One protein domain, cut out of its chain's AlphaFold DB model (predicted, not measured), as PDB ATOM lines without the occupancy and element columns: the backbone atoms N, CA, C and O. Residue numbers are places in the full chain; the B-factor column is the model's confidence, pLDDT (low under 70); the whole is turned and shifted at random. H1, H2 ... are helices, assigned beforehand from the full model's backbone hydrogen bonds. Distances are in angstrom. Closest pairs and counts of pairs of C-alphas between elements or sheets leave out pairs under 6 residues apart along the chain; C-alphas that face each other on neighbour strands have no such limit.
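Overview. This is residues 12 to 120 of the 125 residues of an uncharacterized protein of marine sediment metagenome (UniProt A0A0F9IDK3). One long helix, H6, sticks out as an arm from a compact head of crossed helices, H1 to H4, with the short H5 at its side. The arm makes the length. The printed part has 109 residues, with six named helices in order H1 to H6 and no named strand: all helix. It is extended, with a radius of gyration of the C-alphas of 20.2 A and spans of 64 by 31 by 24 A.

Along the chain. H6, residues 93 to 119, measures 39.6 A and ends at C-alpha 119 (7.991, -153.562, 8.642). H1 is residues 13 to 21, beginning at C-alpha 13 (-32.125, -189.401, 6.790), 12.2 A; H2 25 to 37, 18.3 A; H3 43 to 56, 19.9 A; H4 61 to 75, 20.9 A; H5 81 to 84, 5.4 A.

Arrangement. H6 touches no helix. The hub, H2, touches H4 only just about perpendicular at 71 degrees, C-alphas of Ala 32 and Val 63 closest at 5.4 A. With residues 25 to 28 alone it touches H1 at 80 degrees, about perpendicular, Ala 18 and Glu 25 having the closest C-alphas, 5.3 A. With residues 26 to 30 alone it touches H3 at a steep tilt of 61 degrees, opposite ways, C-alphas of Glu 30 and Thr 46 closest at 6.5 A. H1 touches H4 at a steep tilt of 48 degrees, the same way, C-alphas of Val 14 and Ser 67 closest at 5.4 A. H5 is close to but not clearly touching H1, the closest C-alphas, of Leu 21 and Pro 81, 5.3 A apart. In H1, H2, H3, H4 and H6 every O i to N i+4 pair is within hydrogen-bond range; H5 is too short for one.

Size, cuts and confidence. Residues 90 to 120 stand free; the body without them spans 34 by 25 by 21 A. The printed part has no cut and no long link. Residues 88 to 97 have pLDDT under 70.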
ATOM      1  N   ASP A  12     -28.973-191.051   8.979       71.06
ATOM      2  CA  ASP A  12     -28.513-190.049   8.005       71.06
ATOM      3  C   ASP A  12     -29.698-189.382   7.263       71.06
ATOM      4  O   ASP A  12     -29.565-188.308   6.674       71.06
ATOM      5  N   ASN A  13     -30.897-189.974   7.347       83.38
ATOM      6  CA  ASN A  13     -32.125-189.401   6.790       83.38
ATOM      7  C   ASN A  13     -32.504-188.065   7.440       83.38
ATOM      8  O   ASN A  13     -33.154-187.244   6.796       83.38
ATOM      9  N   VAL A  14     -32.124-187.844   8.704       87.81
ATOM     10  CA  VAL A  14     -32.479-186.621   9.436       87.81
ATOM     11  C   VAL A  14     -31.746-185.414   8.859       87.81
ATOM     12  O   VAL A  14     -32.377-184.400   8.564       87.81
ATOM     13  N   GLY A  15     -30.436-185.542   8.635       88.56
ATOM     14  CA  GLY A  15     -29.626-184.474   8.050       88.56
ATOM     15  C   GLY A  15     -30.056-184.134   6.625       88.56
ATOM     16  O   GLY A  15     -30.161-182.963   6.264       88.56
ATOM     17  N   LEU A  16     -30.404-185.144   5.826       88.19
ATOM     18  CA  LEU A  16     -30.913-184.914   4.472       88.19
ATOM     19  C   LEU A  16     -32.306-184.296   4.457       88.19
ATOM     20  O   LEU A  16     -32.560-183.406   3.648       88.19
ATOM     21  N   ALA A  17     -33.196-184.709   5.358       89.81
ATOM     22  CA  ALA A  17     -34.498-184.069   5.511       89.81
ATOM     23  C   ALA A  17     -34.351-182.590   5.910       89.81
ATOM     24  O   ALA A  17     -35.019-181.735   5.331       89.81
ATOM     25  N   ALA A  18     -33.445-182.278   6.842       90.12
ATOM     26  CA  ALA A  18     -33.110-180.905   7.218       90.12
ATOM     27  C   ALA A  18     -32.594-180.083   6.025       90.12
ATOM     28  O   ALA A  18     -33.086-178.980   5.790       90.12
ATOM     29  N   GLN A  19     -31.677-180.637   5.226       89.12
ATOM     30  CA  GLN A  19     -31.166-179.971   4.022       89.12
ATOM     31  C   GLN A  19     -32.257-179.717   2.976       89.12
ATOM     32  O   GLN A  19     -32.333-178.622   2.429       89.12
ATOM     33  N   LEU A  20     -33.116-180.703   2.705       88.19
ATOM     34  CA  LEU A  20     -34.193-180.568   1.718       88.19
ATOM     35  C   LEU A  20     -35.233-179.516   2.113       88.19
ATOM     36  O   LEU A  20     -35.815-178.863   1.246       88.19
ATOM     37  N   LEU A  21     -35.474-179.360   3.413       86.75
ATOM     38  CA  LEU A  21     -36.435-178.398   3.945       86.75
ATOM     39  C   LEU A  21     -35.823-177.029   4.265       86.75
ATOM     40  O   LEU A  21     -36.576-176.108   4.582       86.75
ATOM     41  N   ASP A  22     -34.501-176.888   4.140       87.69
ATOM     42  CA  ASP A  22     -33.736-175.691   4.502       87.69
ATOM     43  C   ASP A  22     -33.963-175.266   5.967       87.69
ATOM     44  O   ASP A  22     -34.279-174.120   6.294       87.69
ATOM     45  N   VAL A  23     -33.864-176.238   6.878       89.06
ATOM     46  CA  VAL A  23     -34.012-176.044   8.329       89.06
ATOM     47  C   VAL A  23     -32.909-176.776   9.088       89.06
ATOM     48  O   VAL A  23     -32.259-177.673   8.563       89.06
ATOM     49  N   SER A  24     -32.700-176.426  10.358       90.06
ATOM     50  CA  SER A  24     -31.777-177.180  11.210       90.06
ATOM     51  C   SER A  24     -32.348-178.551  11.593       90.06
ATOM     52  O   SER A  24     -33.559-178.720  11.740       90.06
ATOM     53  N   GLU A  25     -31.473-179.527  11.847       90.75
ATOM     54  CA  GLU A  25     -31.883-180.844  12.362       90.75
ATOM     55  C   GLU A  25     -32.661-180.723  13.681       90.75
ATOM     56  O   GLU A  25     -33.635-181.436  13.899       90.75
ATOM     57  N   PHE A  26     -32.312-179.753  14.530       90.81
ATOM     58  CA  PHE A  26     -33.054-179.472  15.759       90.81
ATOM     59  C   PHE A  26     -34.521-179.086  15.491       90.81
ATOM     60  O   PHE A  26     -35.422-179.538  16.196       90.81
ATOM     61  N   LYS A  27     -34.791-178.311  14.430       89.44
ATOM     62  CA  LYS A  27     -36.165-177.957  14.033       89.44
ATOM     63  C   LYS A  27     -36.962-179.173  13.565       89.44
ATOM     64  O   LYS A  27     -38.159-179.247  13.840       89.44
ATOM     65  N   ILE A  28     -36.309-180.142  12.917       90.62
ATOM     66  CA  ILE A  28     -36.930-181.434  12.591       90.62
ATOM     67  C   ILE A  28     -37.357-182.143  13.885       90.62
ATOM     68  O   ILE A  28     -38.468-182.657  13.946       90.62
ATOM     69  N   PHE A  29     -36.527-182.135  14.936       92.19
ATOM     70  CA  PHE A  29     -36.874-182.741  16.228       92.19
ATOM     71  C   PHE A  29     -38.072-182.051  16.895       92.19
ATOM     72  O   PHE A  29     -39.027-182.725  17.280       92.19
ATOM     73  N   GLU A  30     -38.067-180.721  17.000       90.75
ATOM     74  CA  GLU A  30     -39.195-179.991  17.596       90.75
ATOM     75  C   GLU A  30     -40.515-180.313  16.882       90.75
ATOM     76  O   GLU A  30     -41.538-180.596  17.513       90.75
ATOM     77  N   GLN A  31     -40.481-180.309  15.549       90.75
ATOM     78  CA  GLN A  31     -41.678-180.514  14.755       90.75
ATOM     79  C   GLN A  31     -42.127-181.975  14.729       90.75
ATOM     80  O   GLN A  31     -43.322-182.246  14.835       90.75
ATOM     81  N   ALA A  32     -41.194-182.922  14.647       91.31
ATOM     82  CA  ALA A  32     -41.512-184.342  14.709       91.31
ATOM     83  C   ALA A  32     -42.159-184.694  16.055       91.31
ATOM     84  O   ALA A  32     -43.142-185.433  16.085       91.31
ATOM     85  N   TYR A  33     -41.675-184.111  17.157       90.88
ATOM     86  CA  TYR A  33     -42.294-184.275  18.469       90.88
ATOM     87  C   TYR A  33     -43.718-183.714  18.486       90.88
ATOM     88  O   TYR A  33     -44.649-184.383  18.934       90.88
ATOM     89  N   ARG A  34     -43.914-182.512  17.934       89.94
ATOM     90  CA  ARG A  34     -45.233-181.880  17.853       89.94
ATOM     91  C   ARG A  34     -46.234-182.694  17.038       89.94
ATOM     92  O   ARG A  34     -47.375-182.840  17.460       89.94
ATOM     93  N   LEU A  35     -45.811-183.233  15.897       88.75
ATOM     94  CA  LEU A  35     -46.651-184.066  15.036       88.75
ATOM     95  C   LEU A  35     -46.983-185.413  15.683       88.75
ATOM     96  O   LEU A  35     -48.093-185.910  15.519       88.75
ATOM     97  N   TRP A  36     -46.034-185.998  16.414       90.94
ATOM     98  CA  TRP A  36     -46.203-187.318  17.013       90.94
ATOM     99  C   TRP A  36     -47.012-187.288  18.313       90.94
ATOM    100  O   TRP A  36     -47.888-188.123  18.521       90.94
ATOM    101  N   PHE A  37     -46.722-186.329  19.192       88.25
ATOM    102  CA  PHE A  37     -47.329-186.232  20.522       88.25
ATOM    103  C   PHE A  37     -48.456-185.192  20.602       88.25
ATOM    104  O   PHE A  37     -49.119-185.100  21.631       88.25
ATOM    105  N   GLY A  38     -48.672-184.391  19.555       87.25
ATOM    106  CA  GLY A  38     -49.719-183.361  19.515       87.25
ATOM    107  C   GLY A  38     -49.470-182.157  20.433       87.25
ATOM    108  O   GLY A  38     -50.353-181.321  20.600       87.25
ATOM    109  N   GLN A  39     -48.282-182.052  21.029       86.69
ATOM    110  CA  GLN A  39     -47.931-181.040  22.026       86.69
ATOM    111  C   GLN A  39     -46.618-180.347  21.662       86.69
ATOM    112  O   GLN A  39     -45.744-180.938  21.027       86.69
ATOM    113  N   VAL A  40     -46.473-179.084  22.064       82.56
ATOM    114  CA  VAL A  40     -45.194-178.377  21.927       82.56
ATOM    115  C   VAL A  40     -44.217-179.008  22.919       82.56
ATOM    116  O   VAL A  40     -44.567-179.117  24.097       82.56
ATOM    117  N   PRO A  41     -43.040-179.478  22.475       80.62
ATOM    118  CA  PRO A  41     -42.084-180.056  23.400       80.62
ATOM    119  C   PRO A  41     -41.558-179.007  24.380       80.62
ATOM    120  O   PRO A  41     -41.374-177.843  24.023       80.62
ATOM    121  N   ASP A  42     -41.238-179.446  25.596       85.75
ATOM    122  CA  ASP A  42     -40.383-178.657  26.477       85.75
ATOM    123  C   ASP A  42     -38.966-178.601  25.885       85.75
ATOM    124  O   ASP A  42     -38.449-179.622  25.408       85.75
ATOM    125  N   LEU A  43     -38.333-177.426  25.913       81.44
ATOM    126  CA  LEU A  43     -37.040-177.189  25.262       81.44
ATOM    127  C   LEU A  43     -35.991-178.188  25.758       81.44
ATOM    128  O   LEU A  43     -35.325-178.846  24.959       81.44
ATOM    129  N   LYS A  44     -35.942-178.384  27.077       84.00
ATOM    130  CA  LYS A  44     -34.993-179.282  27.733       84.00
ATOM    131  C   LYS A  44     -35.159-180.732  27.277       84.00
ATOM    132  O   LYS A  44     -34.180-181.417  27.006       84.00
ATOM    133  N   SER A  45     -36.404-181.186  27.125       83.62
ATOM    134  CA  SER A  45     -36.686-182.545  26.651       83.62
ATOM    135  C   SER A  45     -36.207-182.768  25.213       83.62
ATOM    136  O   SER A  45     -35.619-183.806  24.910       83.62
ATOM    137  N   THR A  46     -36.392-181.778  24.333       85.94
ATOM    138  CA  THR A  46     -35.924-181.859  22.940       85.94
ATOM    139  C   THR A  46     -34.406-181.827  22.869       85.94
ATOM    140  O   THR A  46     -33.817-182.611  22.126       85.94
ATOM    141  N   GLU A  47     -33.769-180.966  23.664       88.44
ATOM    142  CA  GLU A  47     -32.312-180.888  23.779       88.44
ATOM    143  C   GLU A  47     -31.703-182.204  24.264       88.44
ATOM    144  O   GLU A  47     -30.688-182.630  23.714       88.44
ATOM    145  N   ASP A  48     -32.329-182.890  25.222       89.81
ATOM    146  CA  ASP A  48     -31.861-184.191  25.704       89.81
ATOM    147  C   ASP A  48     -31.911-185.250  24.588       89.81
ATOM    148  O   ASP A  48     -30.926-185.959  24.346       89.81
ATOM    149  N   PHE A  49     -33.027-185.342  23.850       89.88
ATOM    150  CA  PHE A  49     -33.139-186.257  22.706       89.88
ATOM    151  C   PHE A  49     -32.144-185.918  21.597       89.88
ATOM    152  O   PHE A  49     -31.503-186.818  21.047       89.88
ATOM    153  N   PHE A  50     -31.988-184.632  21.287       89.81
ATOM    154  CA  PHE A  50     -31.079-184.159  20.252       89.81
ATOM    155  C   PHE A  50     -29.612-184.397  20.633       89.81
ATOM    156  O   PHE A  50     -28.838-184.916  19.833       89.81
ATOM    157  N   SER A  51     -29.234-184.134  21.883       89.44
ATOM    158  CA  SER A  51     -27.882-184.381  22.402       89.44
ATOM    159  C   SER A  51     -27.528-185.868  22.409       89.44
ATOM    160  O   SER A  51     -26.379-186.250  22.174       89.44
ATOM    161  N   ASN A  52     -28.504-186.738  22.672       89.00
ATOM    162  CA  ASN A  52     -28.324-188.186  22.562       89.00
ATOM    163  C   ASN A  52     -28.152-188.628  21.109       89.00
ATOM    164  O   ASN A  52     -27.295-189.468  20.832       89.00
ATOM    165  N   TYR A  53     -28.901-188.027  20.187       88.69
ATOM    166  CA  TYR A  53     -28.721-188.241  18.757       88.69
ATOM    167  C   TYR A  53     -27.335-187.785  18.279       88.69
ATOM    168  O   TYR A  53     -26.662-188.560  17.613       88.69
ATOM    169  N   LEU A  54     -26.846-186.611  18.690       87.50
ATOM    170  CA  LEU A  54     -25.509-186.138  18.307       87.50
ATOM    171  C   LEU A  54     -24.379-187.039  18.830       87.50
ATOM    172  O   LEU A  54     -23.366-187.211  18.159       87.50
ATOM    173  N   ARG A  55     -24.538-187.629  20.024       86.94
ATOM    174  CA  ARG A  55     -23.523-188.519  20.621       86.94
ATOM    175  C   ARG A  55     -23.570-189.941  20.077       86.94
ATOM    176  O   ARG A  55     -22.529-190.538  19.832       86.94
ATOM    177  N   GLY A  56     -24.768-190.507  19.964       81.94
ATOM    178  CA  GLY A  56     -24.969-191.903  19.575       81.94
ATOM    179  C   GLY A  56     -25.193-192.097  18.080       81.94
ATOM    180  O   GLY A  56     -25.171-193.227  17.602       81.94
ATOM    181  N   GLY A  57     -25.460-191.015  17.348       81.81
ATOM    182  CA  GLY A  57     -25.884-191.049  15.956       81.81
ATOM    183  C   GLY A  57     -27.222-191.752  15.755       81.81
ATOM    184  O   GLY A  57     -27.486-192.160  14.637       81.81
ATOM    185  N   ILE A  58     -28.036-191.971  16.799       82.94
ATOM    186  CA  ILE A  58     -29.310-192.707  16.722       82.94
ATOM    187  C   ILE A  58     -30.460-191.727  16.907       82.94
ATOM    188  O   ILE A  58     -30.649-191.170  17.988       82.94
ATOM    189  N   ALA A  59     -31.240-191.531  15.848       86.50
ATOM    190  CA  ALA A  59     -32.417-190.679  15.896       86.50
ATOM    191  C   ALA A  59     -33.605-191.438  16.524       86.50
ATOM    192  O   ALA A  59     -33.806-192.620  16.218       86.50
ATOM    193  N   PRO A  60     -34.423-190.789  17.375       88.00
ATOM    194  CA  PRO A  60     -35.654-191.383  17.882       88.00
ATOM    195  C   PRO A  60     -36.603-191.808  16.757       88.00
ATOM    196  O   PRO A  60     -36.618-191.222  15.673       88.00
ATOM    197  N   TYR A  61     -37.447-192.808  17.028       89.19
ATOM    198  CA  TYR A  61     -38.357-193.375  16.027       89.19
ATOM    199  C   TYR A  61     -39.250-192.320  15.354       89.19
ATOM    200  O   TYR A  61     -39.370-192.304  14.133       89.19
ATOM    201  N   TRP A  62     -39.820-191.404  16.137       90.38
ATOM    202  CA  TRP A  62     -40.692-190.336  15.643       90.38
ATOM    203  C   TRP A  62     -39.956-189.343  14.720       90.38
ATOM    204  O   TRP A  62     -40.523-188.910  13.719       90.38
ATOM    205  N   VAL A  63     -38.670-189.055  14.972       91.38
ATOM    206  CA  VAL A  63     -37.825-188.242  14.069       91.38
ATOM    207  C   VAL A  63     -37.573-188.976  12.758       91.38
ATOM    208  O   VAL A  63     -37.663-188.391  11.677       91.38
ATOM    209  N   ARG A  64     -37.255-190.271  12.841       89.88
ATOM    210  CA  ARG A  64     -36.976-191.111  11.669       89.88
ATOM    211  C   ARG A  64     -38.201-191.250  10.776       89.88
ATOM    212  O   ARG A  64     -38.073-191.154   9.559       89.88
ATOM    213  N   ASP A  65     -39.378-191.441  11.371       90.25
ATOM    214  CA  ASP A  65     -40.650-191.494  10.648       90.25
ATOM    215  C   ASP A  65     -40.921-190.185   9.893       90.25
ATOM    216  O   ASP A  65     -41.181-190.208   8.689       90.25
ATOM    217  N   MET A  66     -40.763-189.036  10.560       89.62
ATOM    218  CA  MET A  66     -40.893-187.735   9.899       89.62
ATOM    219  C   MET A  66     -39.873-187.570   8.767       89.62
ATOM    220  O   MET A  66     -40.246-187.190   7.661       89.62
ATOM    221  N   SER A  67     -38.605-187.899   9.004       90.75
ATOM    222  CA  SER A  67     -37.536-187.737   8.009       90.75
ATOM    223  C   SER A  67     -37.787-188.584   6.757       90.75
ATOM    224  O   SER A  67     -37.603-188.113   5.637       90.75
ATOM    225  N   ARG A  68     -38.296-189.812   6.923       89.31
ATOM    226  CA  ARG A  68     -38.711-190.669   5.799       89.31
ATOM    227  C   ARG A  68     -39.875-190.068   5.013       89.31
ATOM    228  O   ARG A  68     -39.844-190.096   3.787       89.31
ATOM    229  N   LYS A  69     -40.876-189.497   5.692       89.56
ATOM    230  CA  LYS A  69     -42.002-188.806   5.034       89.56
ATOM    231  C   LYS A  69     -41.533-187.595   4.233       89.56
ATOM    232  O   LYS A  69     -42.014-187.387   3.123       89.56
ATOM    233  N   VAL A  70     -40.584-186.828   4.772       90.12
ATOM    234  CA  VAL A  70     -39.961-185.703   4.065       90.12
ATOM    235  C   VAL A  70     -39.268-186.194   2.801       90.12
ATOM    236  O   VAL A  70     -39.566-185.693   1.724       90.12
ATOM    237  N   LEU A  71     -38.408-187.207   2.913       89.06
ATOM    238  CA  LEU A  71     -37.670-187.759   1.777       89.06
ATOM    239  C   LEU A  71     -38.589-188.334   0.693       89.06
ATOM    240  O   LEU A  71     -38.367-188.070  -0.486       89.06
ATOM    241  N   ASP A  72     -39.637-189.071   1.070       88.94
ATOM    242  CA  ASP A  72     -40.610-189.618   0.116       88.94
ATOM    243  C   ASP A  72     -41.387-188.501  -0.597       88.94
ATOM    244  O   ASP A  72     -41.511-188.510  -1.821       88.94
ATOM    245  N   LYS A  73     -41.858-187.486   0.141       87.44
ATOM    246  CA  LYS A  73     -42.589-186.361  -0.458       87.44
ATOM    247  C   LYS A  73     -41.692-185.531  -1.380       87.44
ATOM    248  O   LYS A  73     -42.075-185.217  -2.508       87.44
ATOM    249  N   CYS A  74     -40.464-185.282  -0.938       86.25
ATOM    250  CA  CYS A  74     -39.459-184.572  -1.708       86.25
ATOM    251  C   CYS A  74     -39.026-185.313  -2.969       86.25
ATOM    252  O   CYS A  74     -38.898-184.704  -4.030       86.25
ATOM    253  N   GLY A  75     -38.868-186.636  -2.888       82.75
ATOM    254  CA  GLY A  75     -38.579-187.480  -4.046       82.75
ATOM    255  C   GLY A  75     -39.672-187.422  -5.118       82.75
ATOM    256  O   GLY A  75     -39.385-187.606  -6.299       82.75
ATOM    257  N   ARG A  76     -40.913-187.102  -4.730       83.38
ATOM    258  CA  ARG A  76     -42.063-186.925  -5.634       83.38
ATOM    259  C   ARG A  76     -42.192-185.507  -6.204       83.38
ATOM    260  O   ARG A  76     -43.126-185.253  -6.960       83.38
ATOM    261  N   GLY A  77     -41.268-184.597  -5.881       78.81
ATOM    262  CA  GLY A  77     -41.197-183.249  -6.458       78.81
ATOM    263  C   GLY A  77     -41.897-182.146  -5.658       78.81
ATOM    264  O   GLY A  77     -42.004-181.031  -6.157       78.81
ATOM    265  N   SER A  78     -42.350-182.423  -4.430       75.94
ATOM    266  CA  SER A  78     -42.953-181.430  -3.529       75.94
ATOM    267  C   SER A  78     -42.166-181.384  -2.211       75.94
ATOM    268  O   SER A  78     -42.197-182.328  -1.423       75.94
ATOM    269  N   CYS A  79     -41.418-180.295  -2.005       77.19
ATOM    270  CA  CYS A  79     -40.564-180.046  -0.833       77.19
ATOM    271  C   CYS A  79     -40.886-178.688  -0.202       77.19
ATOM    272  O   CYS A  79     -40.032-177.799  -0.123       77.19
ATOM    273  N   GLU A  80     -42.132-178.490   0.213       81.31
ATOM    274  CA  GLU A  80     -42.506-177.279   0.933       81.31
ATOM    275  C   GLU A  80     -42.458-177.556   2.442       81.31
ATOM    276  O   GLU A  80     -43.177-178.422   2.936       81.31
ATOM    277  N   PRO A  81     -41.603-176.862   3.217       80.00
ATOM    278  CA  PRO A  81     -41.535-177.056   4.669       80.00
ATOM    279  C   PRO A  81     -42.861-176.753   5.379       80.00
ATOM    280  O   PRO A  81     -43.146-177.336   6.428       80.00
ATOM    281  N   GLU A  82     -43.708-175.924   4.771       83.25
ATOM    282  CA  GLU A  82     -45.048-175.590   5.257       83.25
ATOM    283  C   GLU A  82     -45.955-176.822   5.368       83.25
ATOM    284  O   GLU A  82     -46.719-176.935   6.327       83.25
ATOM    285  N   ASP A  83     -45.796-177.798   4.472       83.38
ATOM    286  CA  ASP A  83     -46.531-179.066   4.507       83.38
ATOM    287  C   ASP A  83     -46.260-179.888   5.767       83.38
ATOM    288  O   ASP A  83     -47.073-180.711   6.191       83.38
ATOM    289  N   PHE A  84     -45.087-179.682   6.355       82.50
ATOM    290  CA  PHE A  84     -44.656-180.335   7.580       82.50
ATOM    291  C   PHE A  84     -44.874-179.434   8.799       82.50
ATOM    292  O   PHE A  84     -44.505-179.812   9.910       82.50
ATOM    293  N   GLY A  85     -45.485-178.258   8.619       80.56
ATOM    294  CA  GLY A  85     -45.704-177.250   9.654       80.56
ATOM    295  C   GLY A  85     -44.429-176.524  10.089       80.56
ATOM    296  O   GLY A  85     -44.390-175.968  11.189       80.56
ATOM    297  N   LEU A  86     -43.392-176.537   9.249       81.25
ATOM    298  CA  LEU A  86     -42.156-175.789   9.447       81.25
ATOM    299  C   LEU A  86     -42.246-174.450   8.716       81.25
ATOM    300  O   LEU A  86     -42.698-174.372   7.577       81.25
ATOM    301  N   LYS A  87     -41.771-173.388   9.366       76.88
ATOM    302  CA  LYS A  87     -41.508-172.113   8.696       76.88
ATOM    303  C   LYS A  87     -40.042-172.086   8.292       76.88
ATOM    304  O   LYS A  87     -39.191-172.400   9.129       76.88
ATOM    305  N   ARG A  88     -39.745-171.696   7.048       67.00
ATOM    306  CA  ARG A  88     -38.359-171.384   6.686       67.00
ATOM    307  C   ARG A  88     -37.883-170.236   7.571       67.00
ATOM    308  O   ARG A  88     -38.663-169.309   7.807       67.00
ATOM    309  N   PRO A  89     -36.646-170.289   8.085       63.84
ATOM    310  CA  PRO A  89     -36.054-169.106   8.675       63.84
ATOM    311  C   PRO A  89     -36.022-168.029   7.585       63.84
ATOM    312  O   PRO A  89     -35.313-168.167   6.590       63.84
ATOM    313  N   GLU A  90     -36.833-166.981   7.734       60.97
ATOM    314  CA  GLU A  90     -36.671-165.782   6.919       60.97
ATOM    315  C   GLU A  90     -35.262-165.270   7.205       60.97
ATOM    316  O   GLU A  90     -34.930-164.936   8.343       60.97
ATOM    317  N   GLY A  91     -34.393-165.319   6.196       55.75
ATOM    318  CA  GLY A  91     -33.036-164.814   6.318       55.75
ATOM    319  C   GLY A  91     -33.107-163.328   6.617       55.75
ATOM    320  O   GLY A  91     -33.318-162.537   5.702       55.75
ATOM    321  N   ASP A  92     -32.958-162.965   7.889       56.97
ATOM    322  CA  ASP A  92     -33.008-161.580   8.320       56.97
ATOM    323  C   ASP A  92     -31.858-160.803   7.644       56.97
ATOM    324  O   ASP A  92     -30.675-161.072   7.915       56.97
ATOM    325  N   PRO A  93     -32.167-159.862   6.730       58.00
ATOM    326  CA  PRO A  93     -31.144-159.102   6.022       58.00
ATOM    327  C   PRO A  93     -30.254-158.304   6.984       58.00
ATOM    328  O   PRO A  93     -29.093-158.038   6.661       58.00
ATOM    329  N   GLU A  94     -30.750-157.973   8.181       60.69
ATOM    330  CA  GLU A  94     -30.010-157.215   9.187       60.69
ATOM    331  C   GLU A  94     -28.855-158.032   9.789       60.69
ATOM    332  O   GLU A  94     -27.724-157.548   9.922       60.69
ATOM    333  N   THR A  95     -29.095-159.314  10.061       61.28
ATOM    334  CA  THR A  95     -28.081-160.246  10.574       61.28
ATOM    335  C   THR A  95     -26.954-160.480   9.552       61.28
ATOM    336  O   THR A  95     -25.772-160.545   9.912       61.28
ATOM    337  N   LYS A  96     -27.282-160.510   8.251       60.81
ATOM    338  CA  LYS A  96     -26.305-160.670   7.157       60.81
ATOM    339  C   LYS A  96     -25.375-159.458   7.014       60.81
ATOM    340  O   LYS A  96     -24.175-159.625   6.783       60.81
ATOM    341  N   ALA A  97     -25.906-158.248   7.193       68.69
ATOM    342  CA  ALA A  97     -25.137-157.006   7.102       68.69
ATOM    343  C   ALA A  97     -24.116-156.860   8.245       68.69
ATOM    344  O   ALA A  97     -22.978-156.442   8.022       68.69
ATOM    345  N   ARG A  98     -24.489-157.267   9.466       72.62
ATOM    346  CA  ARG A  98     -23.576-157.250  10.623       72.62
ATOM    347  C   ARG A  98     -22.431-158.249  10.458       72.62
ATOM    348  O   ARG A  98     -21.284-157.910  10.739       72.62
ATOM    349  N   GLY A  99     -22.718-159.444   9.934       75.25
ATOM    350  CA  GLY A  99     -21.697-160.461   9.657       75.25
ATOM    351  C   GLY A  99     -20.615-159.977   8.684       75.25
ATOM    352  O   GLY A  99     -19.427-160.176   8.934       75.25
ATOM    353  N   GLN A 100     -21.004-159.272   7.616       82.88
ATOM    354  CA  GLN A 100     -20.045-158.717   6.653       82.88
ATOM    355  C   GLN A 100     -19.114-157.669   7.275       82.88
ATOM    356  O   GLN A 100     -17.920-157.661   6.977       82.88
ATOM    357  N   TRP A 101     -19.624-156.830   8.178       88.44
ATOM    358  CA  TRP A 101     -18.810-155.823   8.863       88.44
ATOM    359  C   TRP A 101     -17.707-156.432   9.734       88.44
ATOM    360  O   TRP A 101     -16.573-155.949   9.712       88.44
ATOM    361  N   TYR A 102     -18.000-157.520  10.452       88.62
ATOM    362  CA  TYR A 102     -16.986-158.224  11.244       88.62
ATOM    363  C   TYR A 102     -15.895-158.849  10.370       88.62
ATOM    364  O   TYR A 102     -14.721-158.776  10.727       88.62
ATOM    365  N   ILE A 103     -16.255-159.402   9.206       90.56
ATOM    366  CA  ILE A 103     -15.277-159.950   8.253       90.56
ATOM    367  C   ILE A 103     -14.346-158.843   7.745       90.56
ATOM    368  O   ILE A 103     -13.132-159.029   7.726       90.56
ATOM    369  N   ILE A 104     -14.891-157.675   7.392       93.75
ATOM    370  CA  ILE A 104     -14.091-156.530   6.932       93.75
ATOM    371  C   ILE A 104     -13.116-156.070   8.026       93.75
ATOM    372  O   ILE A 104     -11.921-155.940   7.765       93.75
ATOM    373  N   MET A 105     -13.596-155.883   9.260       93.62
ATOM    374  CA  MET A 105     -12.756-155.511  10.409       93.62
ATOM    375  C   MET A 105     -11.630-156.524  10.653       93.62
ATOM    376  O   MET A 105     -10.488-156.137  10.898       93.62
ATOM    377  N   LEU A 106     -11.936-157.819  10.548       94.06
ATOM    378  CA  LEU A 106     -10.973-158.900  10.752       94.06
ATOM    379  C   LEU A 106      -9.881-158.898   9.674       94.06
ATOM    380  O   LEU A 106      -8.702-159.025  10.000       94.06
ATOM    381  N   VAL A 107     -10.252-158.692   8.407       96.00
ATOM    382  CA  VAL A 107      -9.290-158.588   7.295       96.00
ATOM    383  C   VAL A 107      -8.387-157.366   7.463       96.00
ATOM    384  O   VAL A 107      -7.175-157.476   7.271       96.00
ATOM    385  N   ILE A 108      -8.942-156.218   7.864       95.94
ATOM    386  CA  ILE A 108      -8.162-154.998   8.129       95.94
ATOM    387  C   ILE A 108      -7.179-155.229   9.283       95.94
ATOM    388  O   ILE A 108      -5.996-154.917   9.146       95.94
ATOM    389  N   GLY A 109      -7.636-155.821  10.390       94.50
ATOM    390  CA  GLY A 109      -6.792-156.126  11.548       94.50
ATOM    391  C   GLY A 109      -5.644-157.083  11.217       94.50
ATOM    392  O   GLY A 109      -4.496-156.805  11.562       94.50
ATOM    393  N   LEU A 110      -5.924-158.168  10.486       95.62
ATOM    394  CA  LEU A 110      -4.895-159.100  10.007       95.62
ATOM    395  C   LEU A 110      -3.895-158.410   9.080       95.62
ATOM    396  O   LEU A 110      -2.690-158.594   9.230       95.62
ATOM    397  N   SER A 111      -4.381-157.587   8.154       94.50
ATOM    398  CA  SER A 111      -3.520-156.859   7.218       94.50
ATOM    399  C   SER A 111      -2.588-155.892   7.952       94.50
ATOM    400  O   SER A 111      -1.395-155.860   7.663       94.50
ATOM    401  N   ALA A 112      -3.098-155.153   8.943       93.94
ATOM    402  CA  ALA A 112      -2.295-154.261   9.778       93.94
ATOM    403  C   ALA A 112      -1.255-155.028  10.611       93.94
ATOM    404  O   ALA A 112      -0.111-154.591  10.716       93.94
ATOM    405  N   PHE A 113      -1.625-156.191  11.152       93.00
ATOM    406  CA  PHE A 113      -0.705-157.066  11.877       93.00
ATOM    407  C   PHE A 113       0.433-157.567  10.979       93.00
ATOM    408  O   PHE A 113       1.602-157.416  11.326       93.00
ATOM    409  N   PHE A 114       0.114-158.100   9.796       92.44
ATOM    410  CA  PHE A 114       1.130-158.539   8.836       92.44
ATOM    411  C   PHE A 114       2.011-157.383   8.366       92.44
ATOM    412  O   PHE A 114       3.226-157.542   8.265       92.44
ATOM    413  N   TYR A 115       1.424-156.207   8.136       93.06
ATOM    414  CA  TYR A 115       2.179-155.007   7.800       93.06
ATOM    415  C   TYR A 115       3.154-154.624   8.918       93.06
ATOM    416  O   TYR A 115       4.312-154.329   8.636       93.06
ATOM    417  N   MET A 116       2.720-154.670  10.181       90.38
ATOM    418  CA  MET A 116       3.582-154.415  11.334       90.38
ATOM    419  C   MET A 116       4.734-155.424  11.390       90.38
ATOM    420  O   MET A 116       5.878-155.004  11.460       90.38
ATOM    421  N   VAL A 117       4.452-156.725  11.274       88.88
ATOM    422  CA  VAL A 117       5.469-157.792  11.319       88.88
ATOM    423  C   VAL A 117       6.510-157.657  10.204       88.88
ATOM    424  O   VAL A 117       7.700-157.823  10.454       88.88
ATOM    425  N   ILE A 118       6.083-157.345   8.976       90.00
ATOM    426  CA  ILE A 118       6.992-157.185   7.829       90.00
ATOM    427  C   ILE A 118       7.861-155.929   7.980       90.00
ATOM    428  O   ILE A 118       9.024-155.939   7.586       90.00
ATOM    429  N   ASN A 119       7.305-154.851   8.538       85.44
ATOM    430  CA  ASN A 119       7.991-153.562   8.642       85.44
ATOM    431  C   ASN A 119       8.726-153.346   9.973       85.44
ATOM    432  O   ASN A 119       9.418-152.339  10.112       85.44
ATOM    433  N   THR A 120       8.613-154.245  10.954       81.94
ATOM    434  CA  THR A 120       9.430-154.194  12.172       81.94
ATOM    435  C   THR A 120      10.809-154.804  11.911       81.94
ATOM    436  O   THR A 120      10.896-156.018  11.710       81.94
TER     437      THR A 120